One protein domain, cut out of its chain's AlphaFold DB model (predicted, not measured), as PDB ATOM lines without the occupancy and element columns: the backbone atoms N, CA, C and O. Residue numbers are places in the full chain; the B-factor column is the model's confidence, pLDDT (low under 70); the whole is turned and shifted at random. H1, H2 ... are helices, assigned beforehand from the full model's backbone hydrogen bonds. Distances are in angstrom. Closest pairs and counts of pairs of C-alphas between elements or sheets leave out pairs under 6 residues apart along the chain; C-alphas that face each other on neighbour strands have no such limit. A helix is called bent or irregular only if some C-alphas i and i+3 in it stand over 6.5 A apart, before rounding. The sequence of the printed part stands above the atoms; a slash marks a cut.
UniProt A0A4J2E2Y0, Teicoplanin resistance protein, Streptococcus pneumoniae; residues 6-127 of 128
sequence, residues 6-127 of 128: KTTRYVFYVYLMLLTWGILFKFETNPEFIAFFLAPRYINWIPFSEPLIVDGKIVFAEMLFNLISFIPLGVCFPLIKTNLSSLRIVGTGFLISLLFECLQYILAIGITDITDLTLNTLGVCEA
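AT A GLANCE: This is residues 6 to 127 of the 128 residues of the protein "Teicoplanin resistance protein" of Streptococcus pneumoniae (UniProt A0A4J2E2Y0). What shape do these atoms make? Four helices make an up-and-down bundle, each running against the one before it in the chain: H4 packs between H3 and the first arm, H2a, of the bent H2, while H1 is set off from H4 and meets H3 and the second arm, H2b, with short parts of its length. H2 runs nearly straight despite its bend, and the long link before it, residues 26 to 58, passes across one end of the bundle, where residues 53 to 58 stick out. What is the make-up? The printed part has 122 residues with four named helices, H1, H2, H3 and H4 in chain order, and no named strand; the class is all helix. It is compact, with a radius of gyration of the C-alphas of 15.0 A and spans of 42 by 30 by 27 A.

HOW THE PARTS SIT: Which helix is bent? H2, residues 59 to 80, was assigned as one helix by its hydrogen bonds but is bent, with C-alphas 69 and 72 6.8 A apart; its arms are H2a, residues 59 to 69, and H2b, residues 72 to 80. H2b is irregular, with C-alphas 75 and 78 6.6 A apart. What does the first helix meet? H1, residues 6 to 25, touches H2b with residues 8 to 12 alone, at a shallow tilt of 29 degrees, opposite ways; their closest C-alphas, of Arg 9 and Ile 80, are 6.4 A apart. With residues 20 to 24 alone it touches H3, residues 86 to 107, at a steep tilt of 40 degrees, the same way; the closest C-alphas, of Leu 24 and Gln 104, are 6.4 A apart. Where is the last helix? H4, residues 114 to 125, forms a helical hairpin with H3 at a shallow tilt of 29 degrees, and their closest C-alphas, of Phe 94 and Thr 121, are 5.1 A apart. It touches H2a the same way at a steep tilt of 39 degrees, with the closest C-alphas, of Leu 67 and Gly 123, 4.4 A apart; H1 and H4 are apart. Are the helix backbones complete? Every O i to N i+4 pair is within hydrogen-bond range in H1, H2a, H3 and H4, and 3 of 5 are in H2b.

IN THESE COORDINATES: Where do the helices begin and end? H1 begins at C-alpha 6, (10.152, 65.083, 24.794), and H4 ends at C-alpha 125, (25.753, 46.605, 18.015). How long are they? From first to last C-alpha H1 measures 28.2 A, H2a 15.2 A, H2b 12.1 A, H3 31.4 A and H4 16.8 A.

THE WHOLE: How large is it? The two C-alphas farthest apart, of Lys 6 and Asp 55, are 45.5 A apart, and the printed part has no cut. Which links are long? The link from H1 to H2 is long, that from H2 to H3 tight and that from H3 to H4 short. Where is confidence low? Residues 50 to 59 are under 70, and the mean pLDDT of the printed part is 88.1.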
ATOM      1  N   LYS A   6      11.058  64.800  25.917       82.81
ATOM      2  CA  LYS A   6      10.152  65.083  24.794       82.81
ATOM      3  C   LYS A   6      10.912  65.347  23.489       82.81
ATOM      4  O   LYS A   6      10.512  64.816  22.459       82.81
ATOM      5  N   THR A   7      12.000  66.114  23.539       85.44
ATOM      6  CA  THR A   7      12.850  66.434  22.384       85.44
ATOM      7  C   THR A   7      13.509  65.175  21.829       85.44
ATOM      8  O   THR A   7      13.343  64.884  20.650       85.44
ATOM      9  N   THR A   8      14.129  64.355  22.683       85.81
ATOM     10  CA  THR A   8      14.757  63.087  22.267       85.81
ATOM     11  C   THR A   8      13.755  62.142  21.602       85.81
ATOM     12  O   THR A   8      14.060  61.501  20.600       85.81
ATOM     13  N   ARG A   9      12.519  62.088  22.114       89.06
ATOM     14  CA  ARG A   9      11.450  61.288  21.508       89.06
ATOM     15  C   ARG A   9      11.046  61.808  20.126       89.06
ATOM     16  O   ARG A   9      10.833  61.005  19.227       89.06
ATOM     17  N   TYR A  10      10.934  63.125  19.961       91.38
ATOM     18  CA  TYR A  10      10.615  63.731  18.669       91.38
ATOM     19  C   TYR A  10      11.701  63.440  17.628       91.38
ATOM     20  O   TYR A  10      11.387  62.936  16.553       91.38
ATOM     21  N   VAL A  11      12.971  63.666  17.981       91.62
ATOM     22  CA  VAL A  11      14.123  63.360  17.116       91.62
ATOM     23  C   VAL A  11      14.115  61.890  16.706       91.62
ATOM     24  O   VAL A  11      14.300  61.578  15.535       91.62
ATOM     25  N   PHE A  12      13.816  60.990  17.642       92.31
ATOM     26  CA  PHE A  12      13.741  59.564  17.350       92.31
ATOM     27  C   PHE A  12      12.607  59.193  16.388       92.31
ATOM     28  O   PHE A  12      12.804  58.344  15.527       92.31
ATOM     29  N   TYR A  13      11.436  59.829  16.476       94.00
ATOM     30  CA  TYR A  13      10.364  59.581  15.505       94.00
ATOM     31  C   TYR A  13      10.706  60.096  14.109       94.00
ATOM     32  O   TYR A  13      10.457  59.391  13.134       94.00
ATOM     33  N   VAL A  14      11.310  61.284  14.009       95.50
ATOM     34  CA  VAL A  14      11.806  61.809  12.727       95.50
ATOM     35  C   VAL A  14      12.861  60.867  12.146       95.50
ATOM     36  O   VAL A  14      12.794  60.516  10.973       95.50
ATOM     37  N   TYR A  15      13.780  60.385  12.983       95.56
ATOM     38  CA  TYR A  15      14.753  59.365  12.608       95.56
ATOM     39  C   TYR A  15      14.084  58.094  12.066       95.56
ATOM     40  O   TYR A  15      14.444  57.653  10.983       95.56
ATOM     41  N   LEU A  16      13.085  57.527  12.755       96.12
ATOM     42  CA  LEU A  16      12.394  56.319  12.284       96.12
ATOM     43  C   LEU A  16      11.677  56.535  10.943       96.12
ATOM     44  O   LEU A  16      11.649  55.622  10.117       96.12
ATOM     45  N   MET A  17      11.122  57.729  10.703       96.81
ATOM     46  CA  MET A  17      10.542  58.083   9.403       96.81
ATOM     47  C   MET A  17      11.613  58.116   8.308       96.81
ATOM     48  O   MET A  17      11.415  57.519   7.254       96.81
ATOM     49  N   LEU A  18      12.756  58.758   8.571       96.62
ATOM     50  CA  LEU A  18      13.878  58.814   7.630       96.62
ATOM     51  C   LEU A  18      14.475  57.429   7.365       96.62
ATOM     52  O   LEU A  18      14.767  57.112   6.218       96.62
ATOM     53  N   LEU A  19      14.605  56.597   8.399       96.94
ATOM     54  CA  LEU A  19      15.062  55.216   8.280       96.94
ATOM     55  C   LEU A  19      14.119  54.411   7.383       96.94
ATOM     56  O   LEU A  19      14.562  53.767   6.441       96.94
ATOM     57  N   THR A  20      12.810  54.501   7.632       96.38
ATOM     58  CA  THR A  20      11.797  53.819   6.815       96.38
ATOM     59  C   THR A  20      11.856  54.286   5.361       96.38
ATOM     60  O   THR A  20      11.803  53.467   4.448       96.38
ATOM     61  N   TRP A  21      12.005  55.593   5.136       95.69
ATOM     62  CA  TRP A  21      12.099  56.166   3.796       95.69
ATOM     63  C   TRP A  21      13.376  55.738   3.058       95.69
ATOM     64  O   TRP A  21      13.316  55.366   1.887       95.69
ATOM     65  N   GLY A  22      14.513  55.734   3.752       93.75
ATOM     66  CA  GLY A  22      15.800  55.321   3.204       93.75
ATOM     67  C   GLY A  22      15.858  53.832   2.871       93.75
ATOM     68  O   GLY A  22      16.259  53.480   1.770       93.75
ATOM     69  N   ILE A  23      15.412  52.957   3.777       93.62
ATOM     70  CA  ILE A  23      15.494  51.502   3.575       93.62
ATOM     71  C   ILE A  23      14.458  51.013   2.553       93.62
ATOM     72  O   ILE A  23      14.797  50.269   1.636       93.62
ATOM     73  N   LEU A  24      13.191  51.433   2.669       93.19
ATOM     74  CA  LEU A  24      12.138  50.921   1.781       93.19
ATOM     75  C   LEU A  24      12.147  51.579   0.402       93.19
ATOM     76  O   LEU A  24      11.845  50.915  -0.585       93.19
ATOM     77  N   PHE A  25      12.459  52.874   0.331       91.75
ATOM     78  CA  PHE A  25      12.273  53.662  -0.888       91.75
ATOM     79  C   PHE A  25      13.552  54.347  -1.372       91.75
ATOM     80  O   PHE A  25      13.485  55.127  -2.314       91.75
ATOM     81  N   LYS A  26      14.713  54.100  -0.744       89.81
ATOM     82  CA  LYS A  26      16.012  54.678  -1.141       89.81
ATOM     83  C   LYS A  26      15.999  56.211  -1.260       89.81
ATOM     84  O   LYS A  26      16.700  56.776  -2.093       89.81
ATOM     85  N   PHE A  27      15.198  56.880  -0.426       91.56
ATOM     86  CA  PHE A  27      14.942  58.329  -0.480       91.56
ATOM     87  C   PHE A  27      14.332  58.844  -1.793       91.56
ATOM     88  O   PHE A  27      14.394  60.042  -2.073       91.56
ATOM     89  N   GLU A  28      13.707  57.975  -2.586       91.19
ATOM     90  CA  GLU A  28      12.994  58.399  -3.782       91.19
ATOM     91  C   GLU A  28      11.864  59.366  -3.399       91.19
ATOM     92  O   GLU A  28      11.096  59.130  -2.457       91.19
ATOM     93  N   THR A  29      11.807  60.492  -4.106       90.69
ATOM     94  CA  THR A  29      10.835  61.571  -3.868       90.69
ATOM     95  C   THR A  29       9.755  61.596  -4.935       90.69
ATOM     96  O   THR A  29       8.669  62.114  -4.676       90.69
ATOM     97  N   ASN A  30      10.032  61.036  -6.116       90.06
ATOM     98  CA  ASN A  30       9.067  60.919  -7.187       90.06
ATOM     99  C   ASN A  30       8.321  59.574  -7.079       90.06
ATOM    100  O   ASN A  30       8.921  58.522  -7.318       90.06
ATOM    101  N   PRO A  31       7.007  59.577  -6.779       84.12
ATOM    102  CA  PRO A  31       6.225  58.348  -6.657       84.12
ATOM    103  C   PRO A  31       6.219  57.483  -7.921       84.12
ATOM    104  O   PRO A  31       6.016  56.279  -7.816       84.12
ATOM    105  N   GLU A  32       6.459  58.063  -9.100       85.50
ATOM    106  CA  GLU A  32       6.519  57.319 -10.365       85.50
ATOM    107  C   GLU A  32       7.680  56.316 -10.411       85.50
ATOM    108  O   GLU A  32       7.577  55.291 -11.083       85.50
ATOM    109  N   PHE A  33       8.768  56.575  -9.675       84.75
ATOM    110  CA  PHE A  33       9.911  55.663  -9.573       84.75
ATOM    111  C   PHE A  33       9.755  54.627  -8.451       84.75
ATOM    112  O   PHE A  33      10.516  53.660  -8.397       84.75
ATOM    113  N   ILE A  34       8.738  54.765  -7.590       83.81
ATOM    114  CA  ILE A  34       8.416  53.774  -6.558       83.81
ATOM    115  C   ILE A  34       7.458  52.738  -7.152       83.81
ATOM    116  O   ILE A  34       6.232  52.819  -7.058       83.81
ATOM    117  N   ALA A  35       8.052  51.744  -7.795       81.88
ATOM    118  CA  ALA A  35       7.354  50.680  -8.493       81.88
ATOM    119  C   ALA A  35       6.861  49.586  -7.523       81.88
ATOM    120  O   ALA A  35       7.579  48.634  -7.224       81.88
ATOM    121  N   PHE A  36       5.620  49.695  -7.042       86.06
ATOM    122  CA  PHE A  36       4.984  48.646  -6.234       86.06
ATOM    123  C   PHE A  36       4.548  47.457  -7.095       86.06
ATOM    124  O   PHE A  36       3.937  47.634  -8.146       86.06
ATOM    125  N   PHE A  37       4.792  46.238  -6.610       86.12
ATOM    126  CA  PHE A  37       4.380  44.974  -7.235       86.12
ATOM    127  C   PHE A  37       4.989  44.683  -8.612       86.12
ATOM    128  O   PHE A  37       4.499  43.804  -9.321       86.12
ATOM    129  N   LEU A  38       6.059  45.392  -8.972       81.62
ATOM    130  CA  LEU A  38       6.731  45.248 -10.264       81.62
ATOM    131  C   LEU A  38       8.084  44.541 -10.150       81.62
ATOM    132  O   LEU A  38       8.494  43.884 -11.106       81.62
ATOM    133  N   ALA A  39       8.768  44.636  -9.004       80.88
ATOM    134  CA  ALA A  39      10.023  43.921  -8.801       80.88
ATOM    135  C   ALA A  39       9.774  42.410  -8.610       80.88
ATOM    136  O   ALA A  39       8.753  42.009  -8.036       80.88
ATOM    137  N   PRO A  40      10.701  41.542  -9.058       81.56
ATOM    138  CA  PRO A  40      10.624  40.122  -8.749       81.56
ATOM    139  C   PRO A  40      10.702  39.916  -7.235       81.56
ATOM    140  O   PRO A  40      11.543  40.492  -6.550       81.56
ATOM    141  N   ARG A  41       9.832  39.049  -6.712       87.56
ATOM    142  CA  ARG A  41       9.866  38.629  -5.307       87.56
ATOM    143  C   ARG A  41      10.998  37.634  -5.112       87.56
ATOM    144  O   ARG A  41      10.799  36.424  -5.200       87.56
ATOM    145  N   TYR A  42      12.191  38.168  -4.914       85.94
ATOM    146  CA  TYR A  42      13.420  37.411  -4.765       85.94
ATOM    147  C   TYR A  42      14.005  37.634  -3.371       85.94
ATOM    148  O   TYR A  42      13.940  38.741  -2.835       85.94
ATOM    149  N   ILE A  43      14.542  36.562  -2.789       89.50
ATOM    150  CA  ILE A  43      15.236  36.594  -1.503       89.50
ATOM    151  C   ILE A  43      16.669  36.139  -1.749       89.50
ATOM    152  O   ILE A  43      16.895  34.979  -2.112       89.50
ATOM    153  N   ASN A  44      17.619  37.037  -1.517       89.38
ATOM    154  CA  ASN A  44      19.031  36.722  -1.493       89.38
ATOM    155  C   ASN A  44      19.401  36.107  -0.134       89.38
ATOM    156  O   ASN A  44      19.505  36.784   0.889       89.38
ATOM    157  N   TRP A  45      19.583  34.788  -0.131       88.50
ATOM    158  CA  TRP A  45      19.969  34.023   1.058       88.50
ATOM    159  C   TRP A  45      21.475  33.936   1.269       88.50
ATOM    160  O   TRP A  45      21.915  33.476   2.323       88.50
ATOM    161  N   ILE A  46      22.270  34.295   0.262       85.81
ATOM    162  CA  ILE A  46      23.716  34.145   0.330       85.81
ATOM    163  C   ILE A  46      24.274  35.499   0.782       85.81
ATOM    164  O   ILE A  46      24.214  36.460   0.018       85.81
ATOM    165  N   PRO A  47      24.819  35.607   2.003       82.62
ATOM    166  CA  PRO A  47      25.342  36.872   2.488       82.62
ATOM    167  C   PRO A  47      26.532  37.300   1.632       82.62
ATOM    168  O   PRO A  47      27.425  36.503   1.342       82.62
ATOM    169  N   PHE A  48      26.546  38.576   1.264       81.12
ATOM    170  CA  PHE A  48      27.599  39.238   0.496       81.12
ATOM    171  C   PHE A  48      27.775  38.656  -0.914       81.12
ATOM    172  O   PHE A  48      28.851  38.759  -1.501       81.12
ATOM    173  N   SER A  49      26.734  38.008  -1.443       71.38
ATOM    174  CA  SER A  49      26.787  37.272  -2.709       71.38
ATOM    175  C   SER A  49      26.562  38.123  -3.946       71.38
ATOM    176  O   SER A  49      27.098  37.803  -5.005       71.38
ATOM    177  N   GLU A  50      25.795  39.200  -3.814       60.00
ATOM    178  CA  GLU A  50      25.398  40.039  -4.932       60.00
ATOM    179  C   GLU A  50      25.924  41.460  -4.729       60.00
ATOM    180  O   GLU A  50      25.431  42.211  -3.892       60.00
ATOM    181  N   PRO A  51      26.938  41.863  -5.504       53.12
ATOM    182  CA  PRO A  51      27.281  43.253  -5.665       53.12
ATOM    183  C   PRO A  51      26.520  43.855  -6.862       53.12
ATOM    184  O   PRO A  51      26.900  43.638  -8.011       53.12
ATOM    185  N   LEU A  52      25.500  44.681  -6.619       56.62
ATOM    186  CA  LEU A  52      25.039  45.700  -7.578       56.62
ATOM    187  C   LEU A  52      25.948  46.954  -7.450       56.62
ATOM    188  O   LEU A  52      25.782  47.729  -6.520       56.62
ATOM    189  N   ILE A  53      26.972  47.298  -8.245       55.94
ATOM    190  CA  ILE A  53      27.714  46.712  -9.373       55.94
ATOM    191  C   ILE A  53      29.227  46.945  -9.121       55.94
ATOM    192  O   ILE A  53      29.637  47.906  -8.458       55.94
ATOM    193  N   VAL A  54      30.029  46.040  -9.689       57.03
ATOM    194  CA  VAL A  54      31.500  45.941  -9.743       57.03
ATOM    195  C   VAL A  54      32.186  47.177 -10.372       57.03
ATOM    196  O   VAL A  54      31.738  47.688 -11.392       57.03
ATOM    197  N   ASP A  55      33.294  47.622  -9.758       47.53
ATOM    198  CA  ASP A  55      34.210  48.710 -10.174       47.53
ATOM    199  C   ASP A  55      33.642  50.137 -10.306       47.53
ATOM    200  O   ASP A  55      33.967  50.883 -11.230       47.53
ATOM    201  N   GLY A  56      32.866  50.602  -9.316       53.78
ATOM    202  CA  GLY A  56      32.549  52.040  -9.279       53.78
ATOM    203  C   GLY A  56      31.892  52.680  -8.057       53.78
ATOM    204  O   GLY A  56      31.764  53.900  -8.072       53.78
ATOM    205  N   LYS A  57      31.572  51.925  -6.990       57.91
ATOM    206  CA  LYS A  57      31.028  52.384  -5.678       57.91
ATOM    207  C   LYS A  57      29.497  52.403  -5.497       57.91
ATOM    208  O   LYS A  57      28.967  53.416  -5.049       57.91
ATOM    209  N   ILE A  58      28.780  51.298  -5.721       59.16
ATOM    210  CA  ILE A  58      27.369  51.228  -5.264       59.16
ATOM    211  C   ILE A  58      27.102  50.155  -4.191       59.16
ATOM    212  O   ILE A  58      26.392  50.437  -3.239       59.16
ATOM    213  N   VAL A  59      27.829  49.044  -4.147       65.44
ATOM    214  CA  VAL A  59      27.640  48.000  -3.108       65.44
ATOM    215  C   VAL A  59      28.119  48.443  -1.728       65.44
ATOM    216  O   VAL A  59      27.414  48.337  -0.732       65.44
ATOM    217  N   PHE A  60      29.330  49.005  -1.670       75.75
ATOM    218  CA  PHE A  60      29.890  49.495  -0.413       75.75
ATOM    219  C   PHE A  60      29.070  50.645   0.165       75.75
ATOM    220  O   PHE A  60      29.009  50.782   1.380       75.75
ATOM    221  N   ALA A  61      28.456  51.472  -0.688       82.31
ATOM    222  CA  ALA A  61      27.648  52.594  -0.239       82.31
ATOM    223  C   ALA A  61      26.323  52.117   0.370       82.31
ATOM    224  O   ALA A  61      25.981  52.578   1.453       82.31
ATOM    225  N   GLU A  62      25.623  51.175  -0.270       85.25
ATOM    226  CA  GLU A  62      24.384  50.586   0.264       85.25
ATOM    227  C   GLU A  62      24.648  49.797   1.555       85.25
ATOM    228  O   GLU A  62      24.000  50.038   2.571       85.25
ATOM    229  N   MET A  63      25.684  48.953   1.573       88.31
ATOM    230  CA  MET A  63      26.093  48.222   2.776       88.31
ATOM    231  C   MET A  63      26.456  49.164   3.933       88.31
ATOM    232  O   MET A  63      26.025  48.971   5.070       88.31
ATOM    233  N   LEU A  64      27.250  50.202   3.651       90.00
ATOM    234  CA  LEU A  64      27.630  51.188   4.658       90.00
ATOM    235  C   LEU A  64      26.419  51.998   5.125       90.00
ATOM    236  O   LEU A  64      26.322  52.312   6.308       90.00
ATOM    237  N   PHE A  65      25.491  52.317   4.225       92.19
ATOM    238  CA  PHE A  65      24.244  52.987   4.567       92.19
ATOM    239  C   PHE A  65      23.397  52.135   5.518       92.19
ATOM    240  O   PHE A  65      22.984  52.637   6.561       92.19
ATOM    241  N   ASN A  66      23.211  50.851   5.225       93.31
ATOM    242  CA  ASN A  66      22.483  49.908   6.076       93.31
ATOM    243  C   ASN A  66      23.123  49.803   7.470       93.31
ATOM    244  O   ASN A  66      22.468  50.035   8.488       93.31
ATOM    245  N   LEU A  67      24.446  49.633   7.527       94.88
ATOM    246  CA  LEU A  67      25.192  49.630   8.787       94.88
ATOM    247  C   LEU A  67      25.024  50.943   9.578       94.88
ATOM    248  O   LEU A  67      24.629  50.926  10.742       94.88
ATOM    249  N   ILE A  68      25.317  52.094   8.965       95.88
ATOM    250  CA  ILE A  68      25.325  53.393   9.656       95.88
ATOM    251  C   ILE A  68      23.914  53.824  10.054       95.88
ATOM    252  O   ILE A  68      23.727  54.396  11.130       95.88
ATOM    253  N   SER A  69      22.918  53.562   9.208       96.06
ATOM    254  CA  SER A  69      21.542  54.012   9.428       96.06
ATOM    255  C   SER A  69      20.918  53.402  10.682       96.06
ATOM    256  O   SER A  69      20.070  54.050  11.288       96.06
ATOM    257  N   PHE A  70      21.384  52.233  11.132       97.12
ATOM    258  CA  PHE A  70      20.910  51.580  12.354       97.12
ATOM    259  C   PHE A  70      21.685  51.958  13.630       97.12
ATOM    260  O   PHE A  70      21.174  51.724  14.730       97.12
ATOM    261  N   ILE A  71      22.847  52.618  13.541       96.12
ATOM    262  CA  ILE A  71      23.600  53.089  14.725       96.12
ATOM    263  C   ILE A  71      22.747  54.005  15.624       96.12
ATOM    264  O   ILE A  71      22.680  53.766  16.837       96.12
ATOM    265  N   PRO A  72      22.018  55.011  15.092       94.69
ATOM    266  CA  PRO A  72      21.153  55.852  15.914       94.69
ATOM    267  C   PRO A  72      20.053  55.071  16.639       94.69
ATOM    268  O   PRO A  72      19.644  55.485  17.721       94.69
ATOM    269  N   LEU A  73      19.589  53.926  16.119       94.75
ATOM    270  CA  LEU A  73      18.650  53.070  16.853       94.75
ATOM    271  C   LEU A  73      19.286  52.541  18.142       94.75
ATOM    272  O   LEU A  73      18.666  52.623  19.204       94.75
ATOM    273  N   GLY A  74      20.521  52.037  18.055       92.56
ATOM    274  CA  GLY A  74      21.274  51.525  19.199       92.56
ATOM    275  C   GLY A  74      21.545  52.593  20.259       92.56
ATOM    276  O   GLY A  74      21.406  52.312  21.449       92.56
ATOM    277  N   VAL A  75      21.830  53.827  19.832       91.12
ATOM    278  CA  VAL A  75      22.114  54.968  20.721       91.12
ATOM    279  C   VAL A  75      20.839  55.584  21.309       91.12
ATOM    280  O   VAL A  75      20.756  55.821  22.513       91.12
ATOM    281  N   CYS A  76      19.823  55.870  20.491       89.12
ATOM    282  CA  CYS A  76      18.649  56.639  20.915       89.12
ATOM    283  C   CYS A  76      17.607  55.805  21.670       89.12
ATOM    284  O   CYS A  76      16.928  56.329  22.557       89.12
ATOM    285  N   PHE A  77      17.461  54.514  21.356       89.12
ATOM    286  CA  PHE A  77      16.461  53.664  22.003       89.12
ATOM    287  C   PHE A  77      16.617  53.561  23.538       89.12
ATOM    288  O   PHE A  77      15.618  53.774  24.242       89.12
ATOM    289  N   PRO A  78      17.823  53.336  24.105       88.50
ATOM    290  CA  PRO A  78      18.014  53.329  25.559       88.50
ATOM    291  C   PRO A  78      17.819  54.707  26.218       88.50
ATOM    292  O   PRO A  78      17.469  54.772  27.398       88.50
ATOM    293  N   LEU A  79      17.970  55.815  25.477       86.38
ATOM    294  CA  LEU A  79      17.710  57.169  25.996       86.38
ATOM    295  C   LEU A  79      16.212  57.429  26.220       86.38
ATOM    296  O   LEU A  79      15.831  58.189  27.114       86.38
ATOM    297  N   ILE A  80      15.347  56.788  25.430       85.25
ATOM    298  CA  ILE A  80      13.886  56.911  25.556       85.25
ATOM    299  C   ILE A  80      13.344  55.943  26.604       85.25
ATOM    300  O   ILE A  80      12.421  56.289  27.349       85.25
ATOM    301  N   LYS A  81      13.905  54.731  26.662       81.50
ATOM    302  CA  LYS A  81      13.476  53.673  27.574       81.50
ATOM    303  C   LYS A  81      14.653  53.195  28.417       81.50
ATOM    304  O   LYS A  81      15.525  52.470  27.955       81.50
ATOM    305  N   THR A  82      14.629  53.577  29.689       76.75
ATOM    306  CA  THR A  82      15.652  53.213  30.674       76.75
ATOM    307  C   THR A  82      15.636  51.710  30.974       76.75
ATOM    308  O   THR A  82      14.568  51.093  30.970       76.75
ATOM    309  N   ASN A  83      16.797  51.142  31.321       82.31
ATOM    310  CA  ASN A  83      16.982  49.738  31.737       82.31
ATOM    311  C   ASN A  83      16.715  48.687  30.645       82.31
ATOM    312  O   ASN A  83      16.261  47.574  30.930       82.31
ATOM    313  N   LEU A  84      16.983  49.020  29.383       87.69
ATOM    314  CA  LEU A  84      17.044  48.025  28.318       87.69
ATOM    315  C   LEU A  84      18.406  47.323  28.341       87.69
ATOM    316  O   LEU A  84      19.441  47.977  28.407       87.69
ATOM    317  N   SER A  85      18.404  45.990  28.285       92.25
ATOM    318  CA  SER A  85      19.628  45.221  28.057       92.25
ATOM    319  C   SER A  85      20.057  45.328  26.594       92.25
ATOM    320  O   SER A  85      19.198  45.424  25.712       92.25
ATOM    321  N   SER A  86      21.361  45.226  26.321       91.69
ATOM    322  CA  SER A  86      21.897  45.269  24.952       91.69
ATOM    323  C   SER A  86      21.219  44.240  24.040       91.69
ATOM    324  O   SER A  86      20.836  44.571  22.926       91.69
ATOM    325  N   LEU A  87      20.916  43.037  24.550       93.31
ATOM    326  CA  LEU A  87      20.179  42.011  23.801       93.31
ATOM    327  C   LEU A  87      18.782  42.473  23.350       93.31
ATOM    328  O   LEU A  87      18.363  42.160  22.241       93.31
ATOM    329  N   ARG A  88      18.046  43.223  24.183       93.62
ATOM    330  CA  ARG A  88      16.729  43.758  23.794       93.62
ATOM    331  C   ARG A  88      16.853  44.846  22.737       93.62
ATOM    332  O   ARG A  88      15.960  44.974  21.905       93.62
ATOM    333  N   ILE A  89      17.926  45.629  22.779       94.94
ATOM    334  CA  ILE A  89      18.167  46.718  21.832       94.94
ATOM    335  C   ILE A  89      18.547  46.129  20.473       94.94
ATOM    336  O   ILE A  89      17.859  46.400  19.492       94.94
ATOM    337  N   VAL A  90      19.519  45.213  20.447       96.38
ATOM    338  CA  VAL A  90      19.910  44.454  19.248       96.38
ATOM    339  C   VAL A  90      18.729  43.663  18.686       96.38
ATOM    340  O   VAL A  90      18.443  43.756  17.499       96.38
ATOM    341  N   GLY A  91      17.969  42.961  19.534       96.62
ATOM    342  CA  GLY A  91      16.777  42.227  19.104       96.62
ATOM    343  C   GLY A  91      15.691  43.128  18.510       96.62
ATOM    344  O   GLY A  91      15.036  42.743  17.548       96.62
ATOM    345  N   THR A  92      15.518  44.348  19.030       95.50
ATOM    346  CA  THR A  92      14.592  45.329  18.439       95.50
ATOM    347  C   THR A  92      15.088  45.789  17.069       95.50
ATOM    348  O   THR A  92      14.296  45.861  16.135       95.50
ATOM    349  N   GLY A  93      16.391  46.045  16.935       96.62
ATOM    350  CA  GLY A  93      17.031  46.352  15.657       96.62
ATOM    351  C   GLY A  93      16.831  45.270  14.608       96.62
ATOM    352  O   GLY A  93      16.323  45.554  13.528       96.62
ATOM    353  N   PHE A  94      17.138  44.027  14.972       97.81
ATOM    354  CA  PHE A  94      16.931  42.861  14.120       97.81
ATOM    355  C   PHE A  94      15.472  42.739  13.661       97.81
ATOM    356  O   PHE A  94      15.215  42.561  12.477       97.81
ATOM    357  N   LEU A  95      14.502  42.881  14.573       98.06
ATOM    358  CA  LEU A  95      13.078  42.785  14.230       98.06
ATOM    359  C   LEU A  95      12.606  43.918  13.309       98.06
ATOM    360  O   LEU A  95      11.790  43.671  12.426       98.06
ATOM    361  N   ILE A  96      13.105  45.144  13.499       97.50
ATOM    362  CA  ILE A  96      12.806  46.274  12.605       97.50
ATOM    363  C   ILE A  96      13.404  46.024  11.220       97.50
ATOM    364  O   ILE A  96      12.712  46.197  10.222       97.50
ATOM    365  N   SER A  97      14.657  45.575  11.154       97.62
ATOM    366  CA  SER A  97      15.288  45.240   9.880       97.62
ATOM    367  C   SER A  97      14.548  44.106   9.172       97.62
ATOM    368  O   SER A  97      14.244  44.227   7.994       97.62
ATOM    369  N   LEU A  98      14.180  43.043   9.890       97.56
ATOM    370  CA  LEU A  98      13.402  41.934   9.336       97.56
ATOM    371  C   LEU A  98      12.034  42.401   8.823       97.56
ATOM    372  O   LEU A  98      11.568  41.932   7.791       97.56
ATOM    373  N   LEU A  99      11.389  43.340   9.522       97.81
ATOM    374  CA  LEU A  99      10.147  43.947   9.052       97.81
ATOM    375  C   LEU A  99      10.355  44.679   7.720       97.81
ATOM    376  O   LEU A  99       9.507  44.542   6.841       97.81
ATOM    377  N   PHE A 100      11.449  45.426   7.550       96.75
ATOM    378  CA  PHE A 100      11.744  46.093   6.279       96.75
ATOM    379  C   PHE A 100      11.959  45.099   5.140       96.75
ATOM    380  O   PHE A 100      11.299  45.234   4.111       96.75
ATOM    381  N   GLU A 101      12.749  44.052   5.372       95.56
ATOM    382  CA  GLU A 101      12.946  42.956   4.420       95.56
ATOM    383  C   GLU A 101      11.610  42.310   4.006       95.56
ATOM    384  O   GLU A 101      11.317  42.124   2.822       95.56
ATOM    385  N   CYS A 102      10.737  42.019   4.980       95.75
ATOM    386  CA  CYS A 102       9.404  41.481   4.712       95.75
ATOM    387  C   CYS A 102       8.527  42.457   3.918       95.75
ATOM    388  O   CYS A 102       7.778  42.030   3.038       95.75
ATOM    389  N   LEU A 103       8.588  43.756   4.222       95.50
ATOM    390  CA  LEU A 103       7.835  44.773   3.492       95.50
ATOM    391  C   LEU A 103       8.328  44.894   2.049       95.50
ATOM    392  O   LEU A 103       7.492  44.915   1.150       95.50
ATOM    393  N   GLN A 104       9.642  44.900   1.812       93.69
ATOM    394  CA  GLN A 104      10.217  44.913   0.463       93.69
ATOM    395  C   GLN A 104       9.737  43.709  -0.357       93.69
ATOM    396  O   GLN A 104       9.292  43.889  -1.495       93.69
ATOM    397  N   TYR A 105       9.707  42.516   0.248       94.12
ATOM    398  CA  TYR A 105       9.184  41.302  -0.381       94.12
ATOM    399  C   TYR A 105       7.682  41.381  -0.699       94.12
ATOM    400  O   TYR A 105       7.254  41.090  -1.819       94.12
ATOM    401  N   ILE A 106       6.855  41.752   0.288       94.75
ATOM    402  CA  ILE A 106       5.388  41.787   0.155       94.75
ATOM    403  C   ILE A 106       4.966  42.841  -0.870       94.75
ATOM    404  O   ILE A 106       4.099  42.574  -1.706       94.75
ATOM    405  N   LEU A 107       5.577  44.023  -0.794       93.75
ATOM    406  CA  LEU A 107       5.294  45.153  -1.670       93.75
ATOM    407  C   LEU A 107       5.970  45.011  -3.038       93.75
ATOM    408  O   LEU A 107       5.594  45.734  -3.956       93.75
ATOM    409  N   ALA A 108       6.920  44.079  -3.192       90.88
ATOM    410  CA  ALA A 108       7.696  43.873  -4.415       90.88
ATOM    411  C   ALA A 108       8.281  45.197  -4.950       90.88
ATOM    412  O   ALA A 108       8.123  45.543  -6.121       90.88
ATOM    413  N   ILE A 109       8.924  45.934  -4.037       90.38
ATOM    414  CA  ILE A 109       9.596  47.228  -4.274       90.38
ATOM    415  C   ILE A 109      11.128  47.110  -4.272       90.38
ATOM    416  O   ILE A 109      11.823  48.085  -4.540       90.38
ATOM    417  N   GLY A 110      11.666  45.929  -3.963       86.38
ATOM    418  CA  GLY A 110      13.099  45.673  -3.871       86.38
ATOM    419  C   GLY A 110      13.399  44.186  -3.710       86.38
ATOM    420  O   GLY A 110      12.484  43.358  -3.714       86.38
ATOM    421  N   ILE A 111      14.683  43.863  -3.579       86.19
ATOM    422  CA  ILE A 111      15.171  42.515  -3.283       86.19
ATOM    423  C   ILE A 111      15.343  42.406  -1.774       86.19
ATOM    424  O   ILE A 111      15.929  43.295  -1.168       86.19
ATOM    425  N   THR A 112      14.830  41.330  -1.189       89.81
ATOM    426  CA  THR A 112      15.101  41.003   0.210       89.81
ATOM    427  C   THR A 112      16.494  40.400   0.325       89.81
ATOM    428  O   THR A 112      16.776  39.437  -0.389       89.81
ATOM    429  N   ASP A 113      17.337  40.902   1.223       90.69
ATOM    430  CA  ASP A 113      18.738  40.488   1.336       90.69
ATOM    431  C   ASP A 113      19.161  40.199   2.786       90.69
ATOM    432  O   ASP A 113      19.020  41.007   3.708       90.69
ATOM    433  N   ILE A 114      19.738  39.014   3.006       92.75
ATOM    434  CA  ILE A 114      20.297  38.631   4.304       92.75
ATOM    435  C   ILE A 114      21.484  39.517   4.720       92.75
ATOM    436  O   ILE A 114      21.748  39.672   5.918       92.75
ATOM    437  N   THR A 115      22.203  40.107   3.760       92.44
ATOM    438  CA  THR A 115      23.264  41.084   4.020       92.44
ATOM    439  C   THR A 115      22.706  42.323   4.693       92.44
ATOM    440  O   THR A 115      23.284  42.764   5.686       92.44
ATOM    441  N   ASP A 116      21.563  42.823   4.235       93.25
ATOM    442  CA  ASP A 116      20.930  44.014   4.798       93.25
ATOM    443  C   ASP A 116      20.453  43.740   6.221       93.25
ATOM    444  O   ASP A 116      20.807  44.476   7.146       93.25
ATOM    445  N   LEU A 117      19.799  42.593   6.444       95.62
ATOM    446  CA  LEU A 117      19.428  42.141   7.788       95.62
ATOM    447  C   LEU A 117      20.635  42.056   8.736       95.62
ATOM    448  O   LEU A 117      20.557  42.466   9.900       95.62
ATOM    449  N   THR A 118      21.758  41.536   8.241       95.25
ATOM    450  CA  THR A 118      22.989  41.380   9.023       95.25
ATOM    451  C   THR A 118      23.615  42.734   9.347       95.25
ATOM    452  O   THR A 118      23.899  43.012  10.511       95.25
ATOM    453  N   LEU A 119      23.803  43.594   8.346       95.88
ATOM    454  CA  LEU A 119      24.453  44.895   8.497       95.88
ATOM    455  C   LEU A 119      23.635  45.853   9.355       95.88
ATOM    456  O   LEU A 119      24.190  46.473  10.256       95.88
ATOM    457  N   ASN A 120      22.321  45.907   9.154       96.81
ATOM    458  CA  ASN A 120      21.423  46.693   9.995       96.81
ATOM    459  C   ASN A 120      21.518  46.246  11.462       96.81
ATOM    460  O   ASN A 120      21.609  47.066  12.375       96.81
ATOM    461  N   THR A 121      21.558  44.932  11.706       97.19
ATOM    462  CA  THR A 121      21.701  44.387  13.065       97.19
ATOM    463  C   THR A 121      23.066  44.722  13.672       97.19
ATOM    464  O   THR A 121      23.127  45.123  14.835       97.19
ATOM    465  N   LEU A 122      24.152  44.613  12.896       97.00
ATOM    466  CA  LEU A 122      25.496  45.015  13.324       97.00
ATOM    467  C   LEU A 122      25.568  46.510  13.644       97.00
ATOM    468  O   LEU A 122      26.166  46.879  14.649       97.00
ATOM    469  N   GLY A 123      24.883  47.356  12.876       96.88
ATOM    470  CA  GLY A 123      24.814  48.796  13.126       96.88
ATOM    471  C   GLY A 123      24.281  49.120  14.519       96.88
ATOM    472  O   GLY A 123      24.781  50.013  15.195       96.88
ATOM    473  N   VAL A 124      23.317  48.340  15.009       97.00
ATOM    474  CA  VAL A 124      22.812  48.483  16.384       97.00
ATOM    475  C   VAL A 124      23.845  48.059  17.431       97.00
ATOM    476  O   VAL A 124      23.869  48.635  18.521       97.00
ATOM    477  N   CYS A 125      24.686  47.068  17.127       95.69
ATOM    478  CA  CYS A 125      25.753  46.605  18.015       95.69
ATOM    479  C   CYS A 125      26.890  47.627  18.156       95.69
ATOM    480  O   CYS A 125      27.409  47.764  19.256       95.69
ATOM    481  N   GLU A 126      27.219  48.378  17.100       93.25
ATOM    482  CA  GLU A 126      28.264  49.425  17.109       93.25
ATOM    483  C   GLU A 126      27.964  50.594  18.069       93.25
ATOM    484  O   GLU A 126      28.808  51.452  18.317       93.25
ATOM    485  N   ALA A 127      26.757  50.652  18.634       84.44
ATOM    486  CA  ALA A 127      26.403  51.626  19.661       84.44
ATOM    487  C   ALA A 127      26.997  51.317  21.058       84.44
ATOM    488  O   ALA A 127      26.702  52.067  21.994       84.44
TER     489      ALA A 127